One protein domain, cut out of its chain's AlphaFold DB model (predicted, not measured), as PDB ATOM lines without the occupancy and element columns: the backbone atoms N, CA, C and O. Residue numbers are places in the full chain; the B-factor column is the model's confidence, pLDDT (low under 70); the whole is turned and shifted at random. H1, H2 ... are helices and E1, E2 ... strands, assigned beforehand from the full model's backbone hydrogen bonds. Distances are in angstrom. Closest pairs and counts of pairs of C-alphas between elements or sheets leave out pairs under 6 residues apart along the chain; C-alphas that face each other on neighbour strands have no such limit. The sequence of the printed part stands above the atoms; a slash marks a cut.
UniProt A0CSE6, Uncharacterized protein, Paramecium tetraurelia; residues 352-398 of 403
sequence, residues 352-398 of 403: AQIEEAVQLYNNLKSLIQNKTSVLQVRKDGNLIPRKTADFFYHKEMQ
ATOM      1  N   ALA A 352     -17.577  -6.662  35.037       73.19
ATOM      2  CA  ALA A 352     -17.941  -5.649  34.042       73.19
ATOM      3  C   ALA A 352     -17.366  -4.252  34.365       73.19
ATOM      4  O   ALA A 352     -16.915  -3.550  33.464       73.19
ATOM      5  N   GLN A 353     -17.327  -3.851  35.642       78.88
ATOM      6  CA  GLN A 353     -16.698  -2.590  36.070       78.88
ATOM      7  C   GLN A 353     -15.172  -2.601  35.895       78.88
ATOM      8  O   GLN A 353     -14.581  -1.568  35.581       78.88
ATOM      9  N   ILE A 354     -14.525  -3.753  36.088       84.56
ATOM     10  CA  ILE A 354     -13.093  -3.934  35.825       84.56
ATOM     11  C   ILE A 354     -12.829  -3.868  34.317       84.56
ATOM     12  O   ILE A 354     -11.893  -3.186  33.901       84.56
ATOM     13  N   GLU A 355     -13.659  -4.513  33.497       87.19
ATOM     14  CA  GLU A 355     -13.545  -4.461  32.037       87.19
ATOM     15  C   GLU A 355     -13.711  -3.027  31.508       87.19
ATOM     16  O   GLU A 355     -12.855  -2.544  30.764       87.19
ATOM     17  N   GLU A 356     -14.736  -2.299  31.967       89.06
ATOM     18  CA  GLU A 356     -14.942  -0.881  31.647       89.06
ATOM     19  C   GLU A 356     -13.730  -0.028  32.066       89.06
ATOM     20  O   GLU A 356     -13.218   0.763  31.271       89.06
ATOM     21  N   ALA A 357     -13.202  -0.224  33.279       89.44
ATOM     22  CA  ALA A 357     -12.026   0.499  33.762       89.44
ATOM     23  C   ALA A 357     -10.764   0.219  32.920       89.44
ATOM     24  O   ALA A 357      -9.989   1.140  32.644       89.44
ATOM     25  N   VAL A 358     -10.565  -1.024  32.465       93.00
ATOM     26  CA  VAL A 358      -9.463  -1.405  31.565       93.00
ATOM     27  C   VAL A 358      -9.636  -0.766  30.183       93.00
ATOM     28  O   VAL A 358      -8.673  -0.218  29.640       93.00
ATOM     29  N   GLN A 359     -10.850  -0.762  29.626       92.88
ATOM     30  CA  GLN A 359     -11.142  -0.089  28.356       92.88
ATOM     31  C   GLN A 359     -10.907   1.430  28.455       92.88
ATOM     32  O   GLN A 359     -10.250   2.012  27.588       92.88
ATOM     33  N   LEU A 360     -11.352   2.076  29.539       93.62
ATOM     34  CA  LEU A 360     -11.104   3.498  29.807       93.62
ATOM     35  C   LEU A 360      -9.608   3.817  29.944       93.62
ATOM     36  O   LEU A 360      -9.142   4.804  29.371       93.62
ATOM     37  N   TYR A 361      -8.837   2.975  30.639       94.88
ATOM     38  CA  TYR A 361      -7.381   3.119  30.738       94.88
ATOM     39  C   TYR A 361      -6.698   3.012  29.367       94.88
ATOM     40  O   TYR A 361      -5.865   3.855  29.026       94.88
ATOM     41  N   ASN A 362      -7.079   2.027  28.549       92.50
ATOM     42  CA  ASN A 362      -6.531   1.846  27.203       92.50
ATOM     43  C   ASN A 362      -6.863   3.036  26.286       92.50
ATOM     44  O   ASN A 362      -5.980   3.541  25.585       92.50
ATOM     45  N   ASN A 363      -8.094   3.551  26.354       90.88
ATOM     46  CA  ASN A 363      -8.514   4.754  25.634       90.88
ATOM     47  C   ASN A 363      -7.718   5.994  26.073       90.88
ATOM     48  O   ASN A 363      -7.254   6.762  25.228       90.88
ATOM     49  N   LEU A 364      -7.494   6.177  27.379       93.12
ATOM     50  CA  LEU A 364      -6.692   7.281  27.909       93.12
ATOM     51  C   LEU A 364      -5.217   7.172  27.491       93.12
ATOM     52  O   LEU A 364      -4.624   8.167  27.073       93.12
ATOM     53  N   LYS A 365      -4.634   5.969  27.548       92.25
ATOM     54  CA  LYS A 365      -3.259   5.692  27.106       92.25
ATOM     55  C   LYS A 365      -3.081   6.004  25.617       92.25
ATOM     56  O   LYS A 365      -2.149   6.724  25.260       92.25
ATOM     57  N   SER A 366      -4.012   5.547  24.777       84.88
ATOM     58  CA  SER A 366      -4.058   5.873  23.345       84.88
ATOM     59  C   SER A 366      -4.189   7.383  23.112       84.88
ATOM     60  O   SER A 366      -3.443   7.958  22.322       84.88
ATOM     61  N   LEU A 367      -5.061   8.079  23.850       86.25
ATOM     62  CA  LEU A 367      -5.220   9.533  23.737       86.25
ATOM     63  C   LEU A 367      -3.948  10.306  24.131       86.25
ATOM     64  O   LEU A 367      -3.616  11.300  23.485       86.25
ATOM     65  N   ILE A 368      -3.225   9.866  25.165       79.94
ATOM     66  CA  ILE A 368      -1.943  10.465  25.568       79.94
ATOM     67  C   ILE A 368      -0.885  10.239  24.480       79.94
ATOM     68  O   ILE A 368      -0.236  11.198  24.061       79.94
ATOM     69  N   GLN A 369      -0.771   9.016  23.955       74.44
ATOM     70  CA  GLN A 369       0.146   8.696  22.855       74.44
ATOM     71  C   GLN A 369      -0.177   9.504  21.584       74.44
ATOM     72  O   GLN A 369       0.723  10.067  20.960       74.44
ATOM     73  N   ASN A 370      -1.459   9.679  21.257       71.19
ATOM     74  CA  ASN A 370      -1.902  10.520  20.144       71.19
ATOM     75  C   ASN A 370      -1.647  12.021  20.384       71.19
ATOM     76  O   ASN A 370      -1.332  12.755  19.451       71.19
ATOM     77  N   LYS A 371      -1.679  12.512  21.629       66.69
ATOM     78  CA  LYS A 371      -1.212  13.880  21.928       66.69
ATOM     79  C   LYS A 371       0.298  14.022  21.714       66.69
ATOM     80  O   LYS A 371       0.728  15.033  21.164       66.69
ATOM     81  N   THR A 372       1.096  13.004  22.048       59.75
ATOM     82  CA  THR A 372       2.540  12.981  21.730       59.75
ATOM     83  C   THR A 372       2.856  12.736  20.247       59.75
ATOM     84  O   THR A 372       3.977  12.992  19.819       59.75
ATOM     85  N   SER A 373       1.888  12.296  19.430       61.03
ATOM     86  CA  SER A 373       2.035  12.259  17.966       61.03
ATOM     87  C   SER A 373       1.617  13.568  17.284       61.03
ATOM     88  O   SER A 373       2.069  13.843  16.178       61.03
ATOM     89  N   VAL A 374       0.823  14.417  17.948       66.81
ATOM     90  CA  VAL A 374       0.483  15.773  17.473       66.81
ATOM     91  C   VAL A 374       1.508  16.822  17.920       66.81
ATOM     92  O   VAL A 374       1.657  17.847  17.255       66.81
ATOM     93  N   LEU A 375       2.235  16.577  19.012       73.75
ATOM     94  CA  LEU A 375       3.289  17.455  19.526       73.75
ATOM     95  C   LEU A 375       4.692  16.907  19.204       73.75
ATOM     96  O   LEU A 375       4.904  15.700  19.108       73.75
ATOM     97  N   GLN A 376       5.663  17.799  19.044       75.62
ATOM     98  CA  GLN A 376       7.088  17.501  18.927       75.62
ATOM     99  C   GLN A 376       7.845  18.253  20.016       75.62
ATOM    100  O   GLN A 376       7.576  19.427  20.274       75.62
ATOM    101  N   VAL A 377       8.788  17.564  20.654       75.81
ATOM    102  CA  VAL A 377       9.721  18.156  21.615       75.81
ATOM    103  C   VAL A 377      10.820  18.866  20.822       75.81
ATOM    104  O   VAL A 377      11.475  18.248  19.982       75.81
ATOM    105  N   ARG A 378      11.011  20.167  21.055       74.81
ATOM    106  CA  ARG A 378      12.154  20.926  20.524       74.81
ATOM    107  C   ARG A 378      13.417  20.679  21.361       74.81
ATOM    108  O   ARG A 378      13.354  20.155  22.468       74.81
ATOM    109  N   LYS A 379      14.577  21.102  20.841       75.50
ATOM    110  CA  LYS A 379      15.890  20.989  21.517       75.50
ATOM    111  C   LYS A 379      15.962  21.719  22.872       75.50
ATOM    112  O   LYS A 379      16.820  21.397  23.679       75.50
ATOM    113  N   ASP A 380      15.067  22.677  23.114       77.19
ATOM    114  CA  ASP A 380      14.891  23.414  24.375       77.19
ATOM    115  C   ASP A 380      13.948  22.704  25.375       77.19
ATOM    116  O   ASP A 380      13.628  23.259  26.421       77.19
ATOM    117  N   GLY A 381      13.462  21.499  25.049       76.56
ATOM    118  CA  GLY A 381      12.493  20.743  25.846       76.56
ATOM    119  C   GLY A 381      11.033  21.180  25.669       76.56
ATOM    120  O   GLY A 381      10.133  20.504  26.168       76.56
ATOM    121  N   ASN A 382      10.756  22.263  24.933       79.62
ATOM    122  CA  ASN A 382       9.396  22.773  24.771       79.62
ATOM    123  C   ASN A 382       8.602  21.978  23.726       79.62
ATOM    124  O   ASN A 382       9.068  21.725  22.612       79.62
ATOM    125  N   LEU A 383       7.352  21.648  24.058       82.00
ATOM    126  CA  LEU A 383       6.406  21.002  23.147       82.00
ATOM    127  C   LEU A 383       5.803  22.016  22.165       82.00
ATOM    128  O   LEU A 383       5.261  23.039  22.580       82.00
ATOM    129  N   ILE A 384       5.829  21.702  20.869       81.44
ATOM    130  CA  ILE A 384       5.120  22.450  19.816       81.44
ATOM    131  C   ILE A 384       4.264  21.522  18.949       81.44
ATOM    132  O   ILE A 384       4.613  20.355  18.793       81.44
ATOM    133  N   PRO A 385       3.161  21.993  18.340       82.69
ATOM    134  CA  PRO A 385       2.427  21.212  17.345       82.69
ATOM    135  C   PRO A 385       3.323  20.823  16.162       82.69
ATOM    136  O   PRO A 385       3.978  21.699  15.596       82.69
ATOM    137  N   ARG A 386       3.304  19.553  15.728       75.44
ATOM    138  CA  ARG A 386       4.111  19.064  14.589       75.44
ATOM    139  C   ARG A 386       3.937  19.923  13.345       75.44
ATOM    140  O   ARG A 386       4.917  20.450  12.857       75.44
ATOM    141  N   LYS A 387       2.695  20.272  12.986       77.19
ATOM    142  CA  LYS A 387       2.395  21.204  11.877       77.19
ATOM    143  C   LYS A 387       3.169  22.531  11.930       77.19
ATOM    144  O   LYS A 387       3.429  23.120  10.889       77.19
ATOM    145  N   THR A 388       3.503  23.030  13.126       75.44
ATOM    146  CA  THR A 388       4.353  24.223  13.281       75.44
ATOM    147  C   THR A 388       5.840  23.886  13.194       75.44
ATOM    148  O   THR A 388       6.576  24.638  12.569       75.44
ATOM    149  N   ALA A 389       6.276  22.749  13.745       72.75
ATOM    150  CA  ALA A 389       7.645  22.250  13.613       72.75
ATOM    151  C   ALA A 389       8.016  21.979  12.144       72.75
ATOM    152  O   ALA A 389       9.015  22.507  11.662       72.75
ATOM    153  N   ASP A 390       7.160  21.249  11.425       70.06
ATOM    154  CA  ASP A 390       7.280  20.929  10.000       70.06
ATOM    155  C   ASP A 390       7.377  22.220   9.166       70.06
ATOM    156  O   ASP A 390       8.248  22.361   8.310       70.06
ATOM    157  N   PHE A 391       6.539  23.221   9.470       73.06
ATOM    158  CA  PHE A 391       6.575  24.531   8.814       73.06
ATOM    159  C   PHE A 391       7.906  25.273   9.025       73.06
ATOM    160  O   PHE A 391       8.421  25.876   8.082       73.06
ATOM    161  N   PHE A 392       8.487  25.223  10.229       70.69
ATOM    162  CA  PHE A 392       9.818  25.792  10.469       70.69
ATOM    163  C   PHE A 392      10.910  25.012   9.724       70.69
ATOM    164  O   PHE A 392      11.754  25.640   9.091       70.69
ATOM    165  N   TYR A 393      10.840  23.678   9.701       65.69
ATOM    166  CA  TYR A 393      11.774  22.826   8.954       65.69
ATOM    167  C   TYR A 393      11.772  23.148   7.450       65.69
ATOM    168  O   TYR A 393      12.824  23.355   6.846       65.69
ATOM    169  N   HIS A 394      10.586  23.279   6.847       60.62
ATOM    170  CA  HIS A 394      10.452  23.660   5.440       60.62
ATOM    171  C   HIS A 394      10.908  25.102   5.163       60.62
ATOM    172  O   HIS A 394      11.457  25.365   4.094       60.62
ATOM    173  N   LYS A 395      10.750  26.032   6.117       61.53
ATOM    174  CA  LYS A 395      11.297  27.393   5.990       61.53
ATOM    175  C   LYS A 395      12.820  27.448   6.074       61.53
ATOM    176  O   LYS A 395      13.418  28.266   5.383       61.53
ATOM    177  N   GLU A 396      13.455  26.617   6.897       58.84
ATOM    178  CA  GLU A 396      14.920  26.571   6.969       58.84
ATOM    179  C   GLU A 396      15.535  25.978   5.696       58.84
ATOM    180  O   GLU A 396      16.545  26.496   5.225       58.84
ATOM    181  N   MET A 397      14.867  24.994   5.082       53.62
ATOM    182  CA  MET A 397      15.242  24.412   3.783       53.62
ATOM    183  C   MET A 397      14.987  25.339   2.578       53.62
ATOM    184  O   MET A 397      15.509  25.086   1.499       53.62
ATOM    185  N   GLN A 398      14.209  26.417   2.740       56.69
ATOM    186  CA  GLN A 398      13.975  27.435   1.702       56.69
ATOM    187  C   GLN A 398      14.939  28.631   1.766       56.69
ATOM    188  O   GLN A 398      14.745  29.616   1.051       56.69
TER     189      GLN A 398
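Overview. This is residues 352 to 398 of the 403 residues of an uncharacterized protein of Paramecium tetraurelia (UniProt A0CSE6). A long rod: helix H1 and the shorter helix H2 follow one another nearly in line, and between them the chain makes a small hairpin of two short strands, E1 and E2, whose turn lies to one side of the rod. The free arms are residues 352 to 370 of H1 at one end and residues 391 to 398, of which 391 to 397 belong to H2, at the other. The printed part has 47 residues, with two named helices and two named strands in the order H1, E1, E2, H2; the sheet E1 - E2 is antiparallel and the class is mostly helix. The whole is extended, with a radius of gyration of the C-alphas of 16.5 A and spans of 56 by 18 by 9 A.

Along the chain. H1, residues 352 to 374, begins at C-alpha 352 (-17.941, -5.649, 34.042) and is 32.8 A long from first to last C-alpha. E1 is residues 375 to 377, 6.8 A, beginning at C-alpha 375 (3.289, 17.455, 19.526). E2 is residues 383 to 385, 7.0 A. H2, residues 386 to 397, is 16.4 A long and ends at C-alpha 397 (15.242, 24.412, 3.783).

Arrangement. H1 and H2 run the same way at a shallow tilt of 19 degrees. They are close but not clearly touching, the closest C-alphas being those of Val 374 and Arg 386, 5.7 A apart. E1 and E2 form a hairpin, antiparallel at 142 degrees; N 376 and O 384 are 2.8 A apart and N 384 and O 376 2.9 A, both within hydrogen-bond range. The closest C-alphas of E1 and H2 are those of Leu 375 and Arg 386, 5.3 A apart. In H1 and H2 every O i to N i+4 pair is within hydrogen-bond range.

Size, cuts and confidence. The C-alphas farthest apart, those of Ala 352 and Gln 398, are 56.2 A apart. The printed part has no cut, and its three links are tight. The mean pLDDT of the printed part is 77.1; residues 371 to 374 and 393 to 398 are under 70.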